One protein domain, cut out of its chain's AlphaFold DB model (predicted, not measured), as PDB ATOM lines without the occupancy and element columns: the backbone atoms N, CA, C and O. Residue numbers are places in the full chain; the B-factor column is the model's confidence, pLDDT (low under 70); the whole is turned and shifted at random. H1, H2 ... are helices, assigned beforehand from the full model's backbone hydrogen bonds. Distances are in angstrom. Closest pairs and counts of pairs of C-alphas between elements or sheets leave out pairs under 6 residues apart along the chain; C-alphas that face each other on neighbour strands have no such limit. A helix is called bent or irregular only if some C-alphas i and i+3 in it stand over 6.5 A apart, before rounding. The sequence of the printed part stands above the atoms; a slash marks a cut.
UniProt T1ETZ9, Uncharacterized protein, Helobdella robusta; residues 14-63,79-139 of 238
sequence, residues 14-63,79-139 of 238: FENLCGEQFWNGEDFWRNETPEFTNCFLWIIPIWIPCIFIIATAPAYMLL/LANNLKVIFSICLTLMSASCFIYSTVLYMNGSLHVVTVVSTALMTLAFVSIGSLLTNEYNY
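Overview. This is residues 14 to 63 and 79 to 139 of the 238 residues of an uncharacterized protein of Helobdella robusta (UniProt T1ETZ9). Three long helices lie side by side in a loose row, with H5 in the middle, H3 on one side of it and H4 on the other. H4 and H5 fold back on each other as a long helical hairpin, while the short H1 packs near the beginning of H3 and of H5, and the small H2 lies farther off at that end, touching no helix. The printed part has 111 residues with five named helices, H1, H2, H3, H4 and H5 in order along the chain, and no named strand; its class is all helix. The whole is loose, with a radius of gyration of the C-alphas of 17.4 A, and elongated, spanning 53 by 33 by 25 A.

Arrangement. Begin with H1, residues 14 to 18, and look next at H2, residues 25 to 30, which is apart from H1. H3, residues 38 to 63, only just touches H1, with 3 pairs of C-alphas within 8 A, and does so with residue 39 alone; the closest C-alphas, of Cys 18 and Cys 39, are 5.6 A apart. H2 is apart from H3 too. H4, residues 79 to 107, is apart from H1, H2 and H3. H5, residues 113 to 133, is the hub, touching three helices. It touches H4 at a shallow tilt of 16 degrees, opposite ways, and the two form a helical hairpin; their closest C-alphas, of Phe 99 and Thr 119, are 5.0 A apart. H5 touches H3 at a shallow tilt of 30 degrees, the same way, with the closest C-alphas, of Cys 50 and Ala 125, 5.3 A apart. With residues 113 to 114 alone it touches H1, where the C-alphas of Leu 17 and Val 114 come closest, at 5.1 A. H2 and H5 are apart. In H1, H2, H4 and H5 every O i to N i+4 pair is within hydrogen-bond range; in H3 it is 17 of 22.

Along the chain. Find C-alpha 14 at (27.022, 11.518, -4.537), where H1 begins. H3 runs 37.4 A from Asn 38 to Leu 63 and is only just irregular: C-alphas 42 and 45 are 6.6 A apart. Look for C-alpha 79 at (-6.695, -2.796, 19.848); from there H4 runs 42.3 A to Met 107. H5 runs 30.4 A from Val 113 to C-alpha 133 at (1.423, 7.059, 15.260).

Size, cuts and confidence. The two C-alphas farthest apart, of Arg 30 and Leu 79, are 54.5 A apart. Residues 64 to 78 are not printed, and C-alphas 63 and 79 across this cut are 28.1 A apart. Of the links that are printed whole, H4 to H5 is tight, H1 to H2 and H2 to H3 are short, and none is long. The mean pLDDT of the printed part is 79.0; look for values under 70 at residues 25 to 28, 30 to 35, 63, 80 and 135 to 139.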
ATOM      1  N   PHE A  14      27.637  12.839  -4.442       84.69
ATOM      2  CA  PHE A  14      27.022  11.518  -4.537       84.69
ATOM      3  C   PHE A  14      28.005  10.465  -5.053       84.69
ATOM      4  O   PHE A  14      28.083   9.381  -4.480       84.69
ATOM      5  N   GLU A  15      28.837  10.817  -6.031       85.94
ATOM      6  CA  GLU A  15      29.915   9.956  -6.519       85.94
ATOM      7  C   GLU A  15      30.894   9.572  -5.411       85.94
ATOM      8  O   GLU A  15      31.216   8.399  -5.239       85.94
ATOM      9  N   ASN A  16      31.300  10.536  -4.583       85.56
ATOM     10  CA  ASN A  16      32.174  10.267  -3.441       85.56
ATOM     11  C   ASN A  16      31.514   9.371  -2.380       85.56
ATOM     12  O   ASN A  16      32.201   8.606  -1.704       85.56
ATOM     13  N   LEU A  17      30.191   9.458  -2.210       85.94
ATOM     14  CA  LEU A  17      29.451   8.634  -1.249       85.94
ATOM     15  C   LEU A  17      29.245   7.197  -1.733       85.94
ATOM     16  O   LEU A  17      29.221   6.276  -0.909       85.94
ATOM     17  N   CYS A  18      29.055   7.020  -3.039       83.38
ATOM     18  CA  CYS A  18      28.740   5.740  -3.664       83.38
ATOM     19  C   CYS A  18      29.965   5.008  -4.218       83.38
ATOM     20  O   CYS A  18      29.907   3.793  -4.364       83.38
ATOM     21  N   GLY A  19      31.053   5.718  -4.529       82.12
ATOM     22  CA  GLY A  19      32.222   5.169  -5.225       82.12
ATOM     23  C   GLY A  19      32.012   4.924  -6.727       82.12
ATOM     24  O   GLY A  19      32.886   4.358  -7.373       82.12
ATOM     25  N   GLU A  20      30.875   5.345  -7.280       82.56
ATOM     26  CA  GLU A  20      30.492   5.188  -8.688       82.56
ATOM     27  C   GLU A  20      29.754   6.439  -9.181       82.56
ATOM     28  O   GLU A  20      29.313   7.257  -8.373       82.56
ATOM     29  N   GLN A  21      29.599   6.579 -10.501       82.50
ATOM     30  CA  GLN A  21      28.884   7.708 -11.097       82.50
ATOM     31  C   GLN A  21      27.440   7.798 -10.591       82.50
ATOM     32  O   GLN A  21      26.709   6.806 -10.573       82.50
ATOM     33  N   PHE A  22      27.005   9.006 -10.223       80.75
ATOM     34  CA  PHE A  22      25.620   9.222  -9.801       80.75
ATOM     35  C   PHE A  22      24.646   8.996 -10.960       80.75
ATOM     36  O   PHE A  22      23.609   8.368 -10.779       80.75
ATOM     37  N   TRP A  23      24.986   9.462 -12.160       78.88
ATOM     38  CA  TRP A  23      24.153   9.326 -13.348       78.88
ATOM     39  C   TRP A  23      25.020   9.223 -14.601       78.88
ATOM     40  O   TRP A  23      25.776  10.151 -14.888       78.88
ATOM     41  N   ASN A  24      24.875   8.145 -15.379       76.31
ATOM     42  CA  ASN A  24      25.480   8.065 -16.706       76.31
ATOM     43  C   ASN A  24      24.434   8.371 -17.785       76.31
ATOM     44  O   ASN A  24      23.669   7.507 -18.208       76.31
ATOM     45  N   GLY A  25      24.408   9.627 -18.231       68.12
ATOM     46  CA  GLY A  25      23.482  10.061 -19.273       68.12
ATOM     47  C   GLY A  25      23.745   9.406 -20.626       68.12
ATOM     48  O   GLY A  25      22.795   9.155 -21.358       68.12
ATOM     49  N   GLU A  26      24.998   9.104 -20.970       68.94
ATOM     50  CA  GLU A  26      25.301   8.504 -22.272       68.94
ATOM     51  C   GLU A  26      24.781   7.070 -22.373       68.94
ATOM     52  O   GLU A  26      24.163   6.726 -23.380       68.94
ATOM     53  N   ASP A  27      24.958   6.273 -21.318       64.44
ATOM     54  CA  ASP A  27      24.469   4.890 -21.271       64.44
ATOM     55  C   ASP A  27      22.942   4.843 -21.165       64.44
ATOM     56  O   ASP A  27      22.294   4.040 -21.837       64.44
ATOM     57  N   PHE A  28      22.351   5.754 -20.382       65.25
ATOM     58  CA  PHE A  28      20.900   5.841 -20.223       65.25
ATOM     59  C   PHE A  28      20.192   6.137 -21.551       65.25
ATOM     60  O   PHE A  28      19.157   5.552 -21.844       65.25
ATOM     61  N   TRP A  29      20.728   7.039 -22.381       70.88
ATOM     62  CA  TRP A  29      20.069   7.410 -23.639       70.88
ATOM     63  C   TRP A  29      20.415   6.498 -24.822       70.88
ATOM     64  O   TRP A  29      19.686   6.518 -25.814       70.88
ATOM     65  N   ARG A  30      21.515   5.733 -24.760       65.56
ATOM     66  CA  ARG A  30      21.938   4.842 -25.857       65.56
ATOM     67  C   ARG A  30      21.421   3.414 -25.737       65.56
ATOM     68  O   ARG A  30      21.291   2.758 -26.768       65.56
ATOM     69  N   ASN A  31      21.139   2.932 -24.530       66.56
ATOM     70  CA  ASN A  31      20.662   1.566 -24.349       66.56
ATOM     71  C   ASN A  31      19.151   1.471 -24.586       66.56
ATOM     72  O   ASN A  31      18.381   2.299 -24.104       66.56
ATOM     73  N   GLU A  32      18.719   0.412 -25.277       63.97
ATOM     74  CA  GLU A  32      17.292   0.069 -25.419       63.97
ATOM     75  C   GLU A  32      16.631  -0.175 -24.048       63.97
ATOM     76  O   GLU A  32      15.426   0.015 -23.885       63.97
ATOM     77  N   THR A  33      17.449  -0.513 -23.045       59.38
ATOM     78  CA  THR A  33      17.095  -0.623 -21.631       59.38
ATOM     79  C   THR A  33      17.913   0.348 -20.784       59.38
ATOM     80  O   THR A  33      19.036   0.028 -20.383       59.38
ATOM     81  N   PRO A  34      17.390   1.546 -20.498       60.66
ATOM     82  CA  PRO A  34      18.069   2.478 -19.616       60.66
ATOM     83  C   PRO A  34      18.139   1.918 -18.190       60.66
ATOM     84  O   PRO A  34      17.127   1.823 -17.491       60.66
ATOM     85  N   GLU A  35      19.342   1.573 -17.738       63.66
ATOM     86  CA  GLU A  35      19.586   1.174 -16.354       63.66
ATOM     87  C   GLU A  35      19.970   2.392 -15.505       63.66
ATOM     88  O   GLU A  35      20.811   3.211 -15.877       63.66
ATOM     89  N   PHE A  36      19.341   2.520 -14.337       70.50
ATOM     90  CA  PHE A  36      19.753   3.491 -13.327       70.50
ATOM     91  C   PHE A  36      20.987   2.970 -12.585       70.50
ATOM     92  O   PHE A  36      21.050   1.791 -12.241       70.50
ATOM     93  N   THR A  37      21.932   3.857 -12.261       75.94
ATOM     94  CA  THR A  37      23.080   3.505 -11.411       75.94
ATOM     95  C   THR A  37      22.600   3.086 -10.019       75.94
ATOM     96  O   THR A  37      21.537   3.523  -9.547       75.94
ATOM     97  N   ASN A  38      23.379   2.261  -9.313       72.69
ATOM     98  CA  ASN A  38      23.001   1.879  -7.955       72.69
ATOM     99  C   ASN A  38      22.942   3.120  -7.058       72.69
ATOM    100  O   ASN A  38      22.024   3.250  -6.252       72.69
ATOM    101  N   CYS A  39      23.864   4.061  -7.232       78.50
ATOM    102  CA  CYS A  39      23.919   5.316  -6.501       78.50
ATOM    103  C   CYS A  39      22.625   6.128  -6.643       78.50
ATOM    104  O   CYS A  39      22.055   6.567  -5.640       78.50
ATOM    105  N   PHE A  40      22.098   6.254  -7.864       79.25
ATOM    106  CA  PHE A  40      20.819   6.919  -8.107       79.25
ATOM    107  C   PHE A  40      19.670   6.227  -7.365       79.25
ATOM    108  O   PHE A  40      18.860   6.888  -6.709       79.25
ATOM    109  N   LEU A  41      19.633   4.892  -7.418       72.19
ATOM    110  CA  LEU A  41      18.623   4.072  -6.747       72.19
ATOM    111  C   LEU A  41      18.737   4.096  -5.218       72.19
ATOM    112  O   LEU A  41      17.736   3.881  -4.544       72.19
ATOM    113  N   TRP A  42      19.909   4.364  -4.649       70.44
ATOM    114  CA  TRP A  42      20.052   4.522  -3.200       70.44
ATOM    115  C   TRP A  42      19.679   5.919  -2.724       70.44
ATOM    116  O   TRP A  42      19.138   6.073  -1.635       70.44
ATOM    117  N   ILE A  43      19.945   6.946  -3.524       77.88
ATOM    118  CA  ILE A  43      19.800   8.330  -3.075       77.88
ATOM    119  C   ILE A  43      18.393   8.841  -3.363       77.88
ATOM    120  O   ILE A  43      17.676   9.232  -2.449       77.88
ATOM    121  N   ILE A  44      17.941   8.803  -4.611       77.00
ATOM    122  CA  ILE A  44      16.686   9.460  -4.993       77.00
ATOM    123  C   ILE A  44      15.455   8.803  -4.349       77.00
ATOM    124  O   ILE A  44      14.711   9.499  -3.653       77.00
ATOM    125  N   PRO A  45      15.209   7.490  -4.504       70.12
ATOM    126  CA  PRO A  45      13.959   6.902  -4.040       70.12
ATOM    127  C   PRO A  45      13.935   6.615  -2.536       70.12
ATOM    128  O   PRO A  45      12.861   6.362  -2.005       70.12
ATOM    129  N   ILE A  46      15.078   6.653  -1.844       75.62
ATOM    130  CA  ILE A  46      15.138   6.446  -0.390       75.62
ATOM    131  C   ILE A  46      15.303   7.783   0.329       75.62
ATOM    132  O   ILE A  46      14.544   8.079   1.250       75.62
ATOM    133  N   TRP A  47      16.261   8.623  -0.070       81.62
ATOM    134  CA  TRP A  47      16.568   9.826   0.702       81.62
ATOM    135  C   TRP A  47      15.466  10.862   0.583       81.62
ATOM    136  O   TRP A  47      15.098  11.444   1.595       81.62
ATOM    137  N   ILE A  48      14.903  11.077  -0.609       80.06
ATOM    138  CA  ILE A  48      13.847  12.081  -0.800       80.06
ATOM    139  C   ILE A  48      12.636  11.809   0.106       80.06
ATOM    140  O   ILE A  48      12.272  12.711   0.871       80.06
ATOM    141  N   PRO A  49      12.013  10.612   0.099       75.06
ATOM    142  CA  PRO A  49      10.884  10.358   0.985       75.06
ATOM    143  C   PRO A  49      11.283  10.371   2.464       75.06
ATOM    144  O   PRO A  49      10.542  10.926   3.277       75.06
ATOM    145  N   CYS A  50      12.455   9.842   2.830       81.56
ATOM    146  CA  CYS A  50      12.926   9.869   4.217       81.56
ATOM    147  C   CYS A  50      13.143  11.300   4.724       81.56
ATOM    148  O   CYS A  50      12.627  11.653   5.782       81.56
ATOM    149  N   ILE A  51      13.845  12.148   3.968       82.88
ATOM    150  CA  ILE A  51      14.095  13.554   4.319       82.88
ATOM    151  C   ILE A  51      12.775  14.313   4.407       82.88
ATOM    152  O   ILE A  51      12.572  15.073   5.353       82.88
ATOM    153  N   PHE A  52      11.852  14.080   3.469       80.44
ATOM    154  CA  PHE A  52      10.525  14.682   3.523       80.44
ATOM    155  C   PHE A  52       9.797  14.310   4.818       80.44
ATOM    156  O   PHE A  52       9.264  15.187   5.497       80.44
ATOM    157  N   ILE A  53       9.811  13.032   5.207       78.94
ATOM    158  CA  ILE A  53       9.191  12.567   6.453       78.94
ATOM    159  C   ILE A  53       9.877  13.191   7.671       78.94
ATOM    160  O   ILE A  53       9.194  13.759   8.522       78.94
ATOM    161  N   ILE A  54      11.206  13.133   7.741       85.50
ATOM    162  CA  ILE A  54      11.999  13.664   8.858       85.50
ATOM    163  C   ILE A  54      11.781  15.171   9.024       85.50
ATOM    164  O   ILE A  54      11.708  15.653  10.149       85.50
ATOM    165  N   ALA A  55      11.648  15.924   7.931       83.81
ATOM    166  CA  ALA A  55      11.410  17.362   7.987       83.81
ATOM    167  C   ALA A  55       9.956  17.698   8.363       83.81
ATOM    168  O   ALA A  55       9.701  18.603   9.160       83.81
ATOM    169  N   THR A  56       8.984  16.976   7.798       77.19
ATOM    170  CA  THR A  56       7.558  17.311   7.954       77.19
ATOM    171  C   THR A  56       6.937  16.765   9.235       77.19
ATOM    172  O   THR A  56       6.062  17.422   9.803       77.19
ATOM    173  N   ALA A  57       7.387  15.613   9.733       78.44
ATOM    174  CA  ALA A  57       6.869  14.995  10.950       78.44
ATOM    175  C   ALA A  57       6.999  15.880  12.211       78.44
ATOM    176  O   ALA A  57       5.975  16.128  12.858       78.44
ATOM    177  N   PRO A  58       8.184  16.418  12.569       76.00
ATOM    178  CA  PRO A  58       8.330  17.276  13.743       76.00
ATOM    179  C   PRO A  58       7.612  18.616  13.564       76.00
ATOM    180  O   PRO A  58       6.981  19.101  14.502       76.00
ATOM    181  N   ALA A  59       7.631  19.191  12.355       75.44
ATOM    182  CA  ALA A  59       6.900  20.420  12.052       75.44
ATOM    183  C   ALA A  59       5.388  20.234  12.257       75.44
ATOM    184  O   ALA A  59       4.729  21.072  12.874       75.44
ATOM    185  N   TYR A  60       4.842  19.104  11.803       71.62
ATOM    186  CA  TYR A  60       3.448  18.748  12.031       71.62
ATOM    187  C   TYR A  60       3.150  18.571  13.522       71.62
ATOM    188  O   TYR A  60       2.176  19.135  14.021       71.62
ATOM    189  N   MET A  61       4.003  17.845  14.249       71.44
ATOM    190  CA  MET A  61       3.838  17.621  15.685       71.44
ATOM    191  C   MET A  61       3.784  18.949  16.459       71.44
ATOM    192  O   MET A  61       2.854  19.175  17.232       71.44
ATOM    193  N   LEU A  62       4.730  19.854  16.201       75.56
ATOM    194  CA  LEU A  62       4.846  21.128  16.912       75.56
ATOM    195  C   LEU A  62       3.731  22.125  16.560       75.56
ATOM    196  O   LEU A  62       3.204  22.796  17.449       75.56
ATOM    197  N   LEU A  63       3.365  22.234  15.279       69.81
ATOM    198  CA  LEU A  63       2.424  23.258  14.808       69.81
ATOM    199  C   LEU A  63       0.957  22.827  14.920       69.81
ATOM    200  O   LEU A  63       0.085  23.659  15.171       69.81
ATOM    201  N   LEU A  79      -7.410  -1.699  20.503       70.94
ATOM    202  CA  LEU A  79      -6.695  -2.796  19.848       70.94
ATOM    203  C   LEU A  79      -5.937  -2.346  18.589       70.94
ATOM    204  O   LEU A  79      -4.768  -2.683  18.414       70.94
ATOM    205  N   ALA A  80      -6.587  -1.574  17.714       66.38
ATOM    206  CA  ALA A  80      -5.975  -1.129  16.464       66.38
ATOM    207  C   ALA A  80      -4.830  -0.138  16.718       66.38
ATOM    208  O   ALA A  80      -3.849  -0.132  15.977       66.38
ATOM    209  N   ASN A  81      -4.942   0.677  17.769       72.69
ATOM    210  CA  ASN A  81      -3.877   1.593  18.165       72.69
ATOM    211  C   ASN A  81      -2.649   0.828  18.683       72.69
ATOM    212  O   ASN A  81      -1.532   1.053  18.218       72.69
ATOM    213  N   ASN A  82      -2.867  -0.165  19.549       75.81
ATOM    214  CA  ASN A  82      -1.792  -1.001  20.081       75.81
ATOM    215  C   ASN A  82      -1.042  -1.760  18.973       75.81
ATOM    216  O   ASN A  82       0.185  -1.771  18.966       75.81
ATOM    217  N   LEU A  83      -1.758  -2.336  17.998       76.31
ATOM    218  CA  LEU A  83      -1.131  -3.041  16.871       76.31
ATOM    219  C   LEU A  83      -0.269  -2.121  15.998       76.31
ATOM    220  O   LEU A  83       0.811  -2.527  15.574       76.31
ATOM    221  N   LYS A  84      -0.702  -0.877  15.756       74.06
ATOM    222  CA  LYS A  84       0.090   0.108  14.998       74.06
ATOM    223  C   LYS A  84       1.395   0.450  15.702       74.06
ATOM    224  O   LYS A  84       2.439   0.491  15.058       74.06
ATOM    225  N   VAL A  85       1.326   0.686  17.011       80.25
ATOM    226  CA  VAL A  85       2.504   1.007  17.823       80.25
ATOM    227  C   VAL A  85       3.473  -0.174  17.826       80.25
ATOM    228  O   VAL A  85       4.650   0.021  17.535       80.25
ATOM    229  N   ILE A  86       2.983  -1.398  18.052       80.69
ATOM    230  CA  ILE A  86       3.810  -2.616  18.010       80.69
ATOM    231  C   ILE A  86       4.481  -2.767  16.641       80.69
ATOM    232  O   ILE A  86       5.695  -2.935  16.571       80.69
ATOM    233  N   PHE A  87       3.721  -2.643  15.551       76.69
ATOM    234  CA  PHE A  87       4.270  -2.755  14.202       76.69
ATOM    235  C   PHE A  87       5.334  -1.685  13.919       76.69
ATOM    236  O   PHE A  87       6.393  -1.991  13.376       76.69
ATOM    237  N   SER A  88       5.094  -0.439  14.337       80.62
ATOM    238  CA  SER A  88       6.065   0.645  14.183       80.62
ATOM    239  C   SER A  88       7.345   0.410  14.986       80.62
ATOM    240  O   SER A  88       8.433   0.731  14.504       80.62
ATOM    241  N   ILE A  89       7.234  -0.150  16.193       84.06
ATOM    242  CA  ILE A  89       8.391  -0.541  17.008       84.06
ATOM    243  C   ILE A  89       9.180  -1.639  16.290       84.06
ATOM    244  O   ILE A  89      10.392  -1.508  16.146       84.06
ATOM    245  N   CYS A  90       8.510  -2.677  15.779       79.62
ATOM    246  CA  CYS A  90       9.163  -3.750  15.026       79.62
ATOM    247  C   CYS A  90       9.920  -3.221  13.800       79.62
ATOM    248  O   CYS A  90      11.081  -3.581  13.611       79.62
ATOM    249  N   LEU A  91       9.305  -2.334  13.009       78.56
ATOM    250  CA  LEU A  91       9.965  -1.710  11.858       78.56
ATOM    251  C   LEU A  91      11.198  -0.900  12.261       78.56
ATOM    252  O   LEU A  91      12.235  -1.001  11.615       78.56
ATOM    253  N   THR A  92      11.102  -0.140  13.352       85.44
ATOM    254  CA  THR A  92      12.220   0.667  13.859       85.44
ATOM    255  C   THR A  92      13.373  -0.213  14.347       85.44
ATOM    256  O   THR A  92      14.535   0.091  14.094       85.44
ATOM    257  N   LEU A  93      13.075  -1.325  15.028       83.38
ATOM    258  CA  LEU A  93      14.094  -2.282  15.469       83.38
ATOM    259  C   LEU A  93      14.768  -2.978  14.282       83.38
ATOM    260  O   LEU A  93      15.985  -3.151  14.292       83.38
ATOM    261  N   MET A  94      13.992  -3.341  13.258       82.38
ATOM    262  CA  MET A  94      14.516  -3.931  12.026       82.38
ATOM    263  C   MET A  94      15.414  -2.947  11.267       82.38
ATOM    264  O   MET A  94      16.514  -3.309  10.865       82.38
ATOM    265  N   SER A  95      15.006  -1.684  11.120       83.81
ATOM    266  CA  SER A  95      15.848  -0.688  10.451       83.81
ATOM    267  C   SER A  95      17.108  -0.365  11.263       83.81
ATOM    268  O   SER A  95      18.187  -0.204  10.696       83.81
ATOM    269  N   ALA A  96      17.003  -0.325  12.596       86.06
ATOM    270  CA  ALA A  96      18.143  -0.092  13.477       86.06
ATOM    271  C   ALA A  96      19.172  -1.232  13.406       86.06
ATOM    272  O   ALA A  96      20.375  -0.965  13.381       86.06
ATOM    273  N   SER A  97      18.733  -2.494  13.326       82.56
ATOM    274  CA  SER A  97      19.654  -3.621  13.146       82.56
ATOM    275  C   SER A  97      20.336  -3.585  11.775       82.56
ATOM    276  O   SER A  97      21.549  -3.793  11.706       82.56
ATOM    277  N   CYS A  98      19.614  -3.216  10.710       81.69
ATOM    278  CA  CYS A  98      20.190  -2.975   9.381       81.69
ATOM    279  C   CYS A  98      21.227  -1.842   9.385       81.69
ATOM    280  O   CYS A  98      22.282  -1.975   8.761       81.69
ATOM    281  N   PHE A  99      20.975  -0.754  10.116       87.38
ATOM    282  CA  PHE A  99      21.932   0.343  10.273       87.38
ATOM    283  C   PHE A  99      23.205  -0.103  11.010       87.38
ATOM    284  O   PHE A  99      24.316   0.168  10.545       87.38
ATOM    285  N   ILE A 100      23.065  -0.837  12.120       90.31
ATOM    286  CA  ILE A 100      24.210  -1.384  12.867       90.31
ATOM    287  C   ILE A 100      25.025  -2.324  11.971       90.31
ATOM    288  O   ILE A 100      26.243  -2.177  11.872       90.31
ATOM    289  N   TYR A 101      24.361  -3.248  11.272       85.12
ATOM    290  CA  TYR A 101      25.007  -4.184  10.352       85.12
ATOM    291  C   TYR A 101      25.762  -3.463   9.228       85.12
ATOM    292  O   TYR A 101      26.935  -3.748   8.981       85.12
ATOM    293  N   SER A 102      25.122  -2.473   8.599       84.00
ATOM    294  CA  SER A 102      25.733  -1.666   7.538       84.00
ATOM    295  C   SER A 102      26.946  -0.888   8.044       84.00
ATOM    296  O   SER A 102      27.950  -0.790   7.343       84.00
ATOM    297  N   THR A 103      26.888  -0.383   9.278       89.31
ATOM    298  CA  THR A 103      28.009   0.323   9.914       89.31
ATOM    299  C   THR A 103      29.190  -0.616  10.156       89.31
ATOM    300  O   THR A 103      30.321  -0.267   9.831       89.31
ATOM    301  N   VAL A 104      28.948  -1.828  10.666       90.44
ATOM    302  CA  VAL A 104      30.008  -2.832  10.873       90.44
ATOM    303  C   VAL A 104      30.677  -3.206   9.546       90.44
ATOM    304  O   VAL A 104      31.904  -3.227   9.457       90.44
ATOM    305  N   LEU A 105      29.892  -3.447   8.495       86.06
ATOM    306  CA  LEU A 105      30.424  -3.753   7.165       86.06
ATOM    307  C   LEU A 105      31.189  -2.582   6.534       86.06
ATOM    308  O   LEU A 105      32.194  -2.802   5.855       86.06
ATOM    309  N   TYR A 106      30.744  -1.349   6.771       89.31
ATOM    310  CA  TYR A 106      31.461  -0.149   6.350       89.31
ATOM    311  C   TYR A 106      32.823  -0.026   7.044       89.31
ATOM    312  O   TYR A 106      33.826   0.213   6.378       89.31
ATOM    313  N   MET A 107      32.889  -0.270   8.357       91.94
ATOM    314  CA  MET A 107      34.153  -0.244   9.109       91.94
ATOM    315  C   MET A 107      35.152  -1.307   8.627       91.94
ATOM    316  O   MET A 107      36.359  -1.091   8.700       91.94
ATOM    317  N   ASN A 108      34.658  -2.418   8.075       92.81
ATOM    318  CA  ASN A 108      35.477  -3.456   7.444       92.81
ATOM    319  C   ASN A 108      35.884  -3.123   5.992       92.81
ATOM    320  O   ASN A 108      36.484  -3.958   5.318       92.81
ATOM    321  N   GLY A 109      35.526  -1.942   5.475       88.06
ATOM    322  CA  GLY A 109      35.825  -1.510   4.106       88.06
ATOM    323  C   GLY A 109      35.032  -2.243   3.018       88.06
ATOM    324  O   GLY A 109      35.380  -2.152   1.847       88.06
ATOM    325  N   SER A 110      33.983  -2.988   3.386       80.06
ATOM    326  CA  SER A 110      33.205  -3.825   2.454       80.06
ATOM    327  C   SER A 110      31.983  -3.117   1.858       80.06
ATOM    328  O   SER A 110      31.338  -3.655   0.961       80.06
ATOM    329  N   LEU A 111      31.626  -1.934   2.365       83.50
ATOM    330  CA  LEU A 111      30.483  -1.148   1.903       83.50
ATOM    331  C   LEU A 111      30.856   0.320   1.710       83.50
ATOM    332  O   LEU A 111      31.736   0.847   2.383       83.50
ATOM    333  N   HIS A 112      30.118   0.988   0.827       87.31
ATOM    334  CA  HIS A 112      30.202   2.430   0.621       87.31
ATOM    335  C   HIS A 112      29.380   3.206   1.659       87.31
ATOM    336  O   HIS A 112      28.384   2.709   2.198       87.31
ATOM    337  N   VAL A 113      29.773   4.462   1.899       88.81
ATOM    338  CA  VAL A 113      29.144   5.367   2.878       88.81
ATOM    339  C   VAL A 113      27.650   5.551   2.595       88.81
ATOM    340  O   VAL A 113      26.852   5.634   3.532       88.81
ATOM    341  N   VAL A 114      27.249   5.567   1.317       86.31
ATOM    342  CA  VAL A 114      25.849   5.749   0.905       86.31
ATOM    343  C   VAL A 114      24.897   4.751   1.572       86.31
ATOM    344  O   VAL A 114      23.801   5.139   1.973       86.31
ATOM    345  N   THR A 115      25.306   3.495   1.772       84.44
ATOM    346  CA  THR A 115      24.457   2.461   2.389       84.44
ATOM    347  C   THR A 115      24.222   2.748   3.872       84.44
ATOM    348  O   THR A 115      23.103   2.620   4.375       84.44
ATOM    349  N   VAL A 116      25.258   3.209   4.577       88.69
ATOM    350  CA  VAL A 116      25.175   3.587   5.997       88.69
ATOM    351  C   VAL A 116      24.279   4.809   6.176       88.69
ATOM    352  O   VAL A 116      23.405   4.822   7.040       88.69
ATOM    353  N   VAL A 117      24.443   5.827   5.327       90.56
ATOM    354  CA  VAL A 117      23.613   7.040   5.389       90.56
ATOM    355  C   VAL A 117      22.156   6.731   5.037       90.56
ATOM    356  O   VAL A 117      21.246   7.209   5.712       90.56
ATOM    357  N   SER A 118      21.918   5.886   4.031       86.12
ATOM    358  CA  SER A 118      20.564   5.483   3.629       86.12
ATOM    359  C   SER A 118      19.833   4.759   4.761       86.12
ATOM    360  O   SER A 118      18.718   5.141   5.116       86.12
ATOM    361  N   THR A 119      20.476   3.770   5.388       87.00
ATOM    362  CA  THR A 119      19.892   3.015   6.513       87.00
ATOM    363  C   THR A 119      19.696   3.879   7.764       87.00
ATOM    364  O   THR A 119      18.705   3.715   8.487       87.00
ATOM    365  N   ALA A 120      20.567   4.869   7.992       91.38
ATOM    366  CA  ALA A 120      20.377   5.873   9.039       91.38
ATOM    367  C   ALA A 120      19.130   6.738   8.785       91.38
ATOM    368  O   ALA A 120      18.292   6.896   9.675       91.38
ATOM    369  N   LEU A 121      18.972   7.260   7.562       89.88
ATOM    370  CA  LEU A 121      17.813   8.068   7.170       89.88
ATOM    371  C   LEU A 121      16.506   7.280   7.287       89.88
ATOM    372  O   LEU A 121      15.527   7.807   7.812       89.88
ATOM    373  N   MET A 122      16.491   6.016   6.858       86.19
ATOM    374  CA  MET A 122      15.324   5.150   7.033       86.19
ATOM    375  C   MET A 122      14.963   4.975   8.508       86.19
ATOM    376  O   MET A 122      13.802   5.137   8.880       86.19
ATOM    377  N   THR A 123      15.952   4.713   9.366       88.88
ATOM    378  CA  THR A 123      15.719   4.553  10.809       88.88
ATOM    379  C   THR A 123      15.125   5.819  11.422       88.88
ATOM    380  O   THR A 123      14.129   5.748  12.142       88.88
ATOM    381  N   LEU A 124      15.663   6.993  11.082       91.38
ATOM    382  CA  LEU A 124      15.117   8.276  11.534       91.38
ATOM    383  C   LEU A 124      13.688   8.515  11.024       91.38
ATOM    384  O   LEU A 124      12.839   9.019  11.769       91.38
ATOM    385  N   ALA A 125      13.397   8.130   9.780       88.00
ATOM    386  CA  ALA A 125      12.056   8.228   9.219       88.00
ATOM    387  C   ALA A 125      11.065   7.317   9.964       88.00
ATOM    388  O   ALA A 125       9.996   7.788  10.361       88.00
ATOM    389  N   PHE A 126      11.418   6.058  10.245       85.88
ATOM    390  CA  PHE A 126      10.554   5.141  11.000       85.88
ATOM    391  C   PHE A 126      10.325   5.597  12.445       85.88
ATOM    392  O   PHE A 126       9.187   5.548  12.915       85.88
ATOM    393  N   VAL A 127      11.348   6.129  13.126       90.25
ATOM    394  CA  VAL A 127      11.195   6.741  14.463       90.25
ATOM    395  C   VAL A 127      10.215   7.919  14.421       90.25
ATOM    396  O   VAL A 127       9.344   8.050  15.291       90.25
ATOM    397  N   SER A 128      10.324   8.762  13.393       86.38
ATOM    398  CA  SER A 128       9.441   9.917  13.202       86.38
ATOM    399  C   SER A 128       7.992   9.478  12.973       86.38
ATOM    400  O   SER A 128       7.071  10.020  13.585       86.38
ATOM    401  N   ILE A 129       7.785   8.447  12.152       82.75
ATOM    402  CA  ILE A 129       6.464   7.858  11.900       82.75
ATOM    403  C   ILE A 129       5.899   7.216  13.169       82.75
ATOM    404  O   ILE A 129       4.732   7.440  13.487       82.75
ATOM    405  N   GLY A 130       6.703   6.470  13.926       83.19
ATOM    406  CA  GLY A 130       6.268   5.860  15.183       83.19
ATOM    407  C   GLY A 130       5.811   6.894  16.206       83.19
ATOM    408  O   GLY A 130       4.748   6.744  16.804       83.19
ATOM    409  N   SER A 131       6.550   7.997  16.326       82.94
ATOM    410  CA  SER A 131       6.199   9.125  17.202       82.94
ATOM    411  C   SER A 131       4.930   9.858  16.754       82.94
ATOM    412  O   SER A 131       4.194  10.427  17.561       82.94
ATOM    413  N   LEU A 132       4.650   9.855  15.451       78.00
ATOM    414  CA  LEU A 132       3.400  10.367  14.908       78.00
ATOM    415  C   LEU A 132       2.232   9.413  15.205       78.00
ATOM    416  O   LEU A 132       1.157   9.884  15.581       78.00
ATOM    417  N   LEU A 133       2.439   8.101  15.066       74.56
ATOM    418  CA  LEU A 133       1.423   7.059  15.260       74.56
ATOM    419  C   LEU A 133       0.971   6.898  16.716       74.56
ATOM    420  O   LEU A 133      -0.162   6.480  16.940       74.56
ATOM    421  N   THR A 134       1.814   7.234  17.695       72.62
ATOM    422  CA  THR A 134       1.421   7.241  19.116       72.62
ATOM    423  C   THR A 134       0.424   8.351  19.447       72.62
ATOM    424  O   THR A 134      -0.294   8.251  20.442       72.62
ATOM    425  N   ASN A 135       0.332   9.390  18.612       69.50
ATOM    426  CA  ASN A 135      -0.650  10.452  18.775       69.50
ATOM    427  C   ASN A 135      -1.969  10.067  18.091       69.50
ATOM    428  O   ASN A 135      -2.004   9.742  16.909       69.50
ATOM    429  N   GLU A 136      -3.089  10.134  18.813       62.31
ATOM    430  CA  GLU A 136      -4.397   9.629  18.357       62.31
ATOM    431  C   GLU A 136      -5.101  10.493  17.276       62.31
ATOM    432  O   GLU A 136      -6.319  10.412  17.103       62.31
ATOM    433  N   TYR A 137      -4.388  11.328  16.512       60.12
ATOM    434  CA  TYR A 137      -5.016  12.389  15.712       60.12
ATOM    435  C   TYR A 137      -4.954  12.168  14.191       60.12
ATOM    436  O   TYR A 137      -3.975  12.489  13.526       60.12
ATOM    437  N   ASN A 138      -6.092  11.742  13.626       57.31
ATOM    438  CA  ASN A 138      -6.428  11.626  12.194       57.31
ATOM    439  C   ASN A 138      -5.762  10.487  11.392       57.31
ATOM    440  O   ASN A 138      -4.746  10.661  10.722       57.31
ATOM    441  N   TYR A 139      -6.483   9.359  11.322       54.47
ATOM    442  CA  TYR A 139      -6.195   8.134  10.551       54.47
ATOM    443  C   TYR A 139      -5.676   8.344   9.122       54.47
ATOM    444  O   TYR A 139      -4.814   7.604   8.660       54.47
TER     445      TYR A 139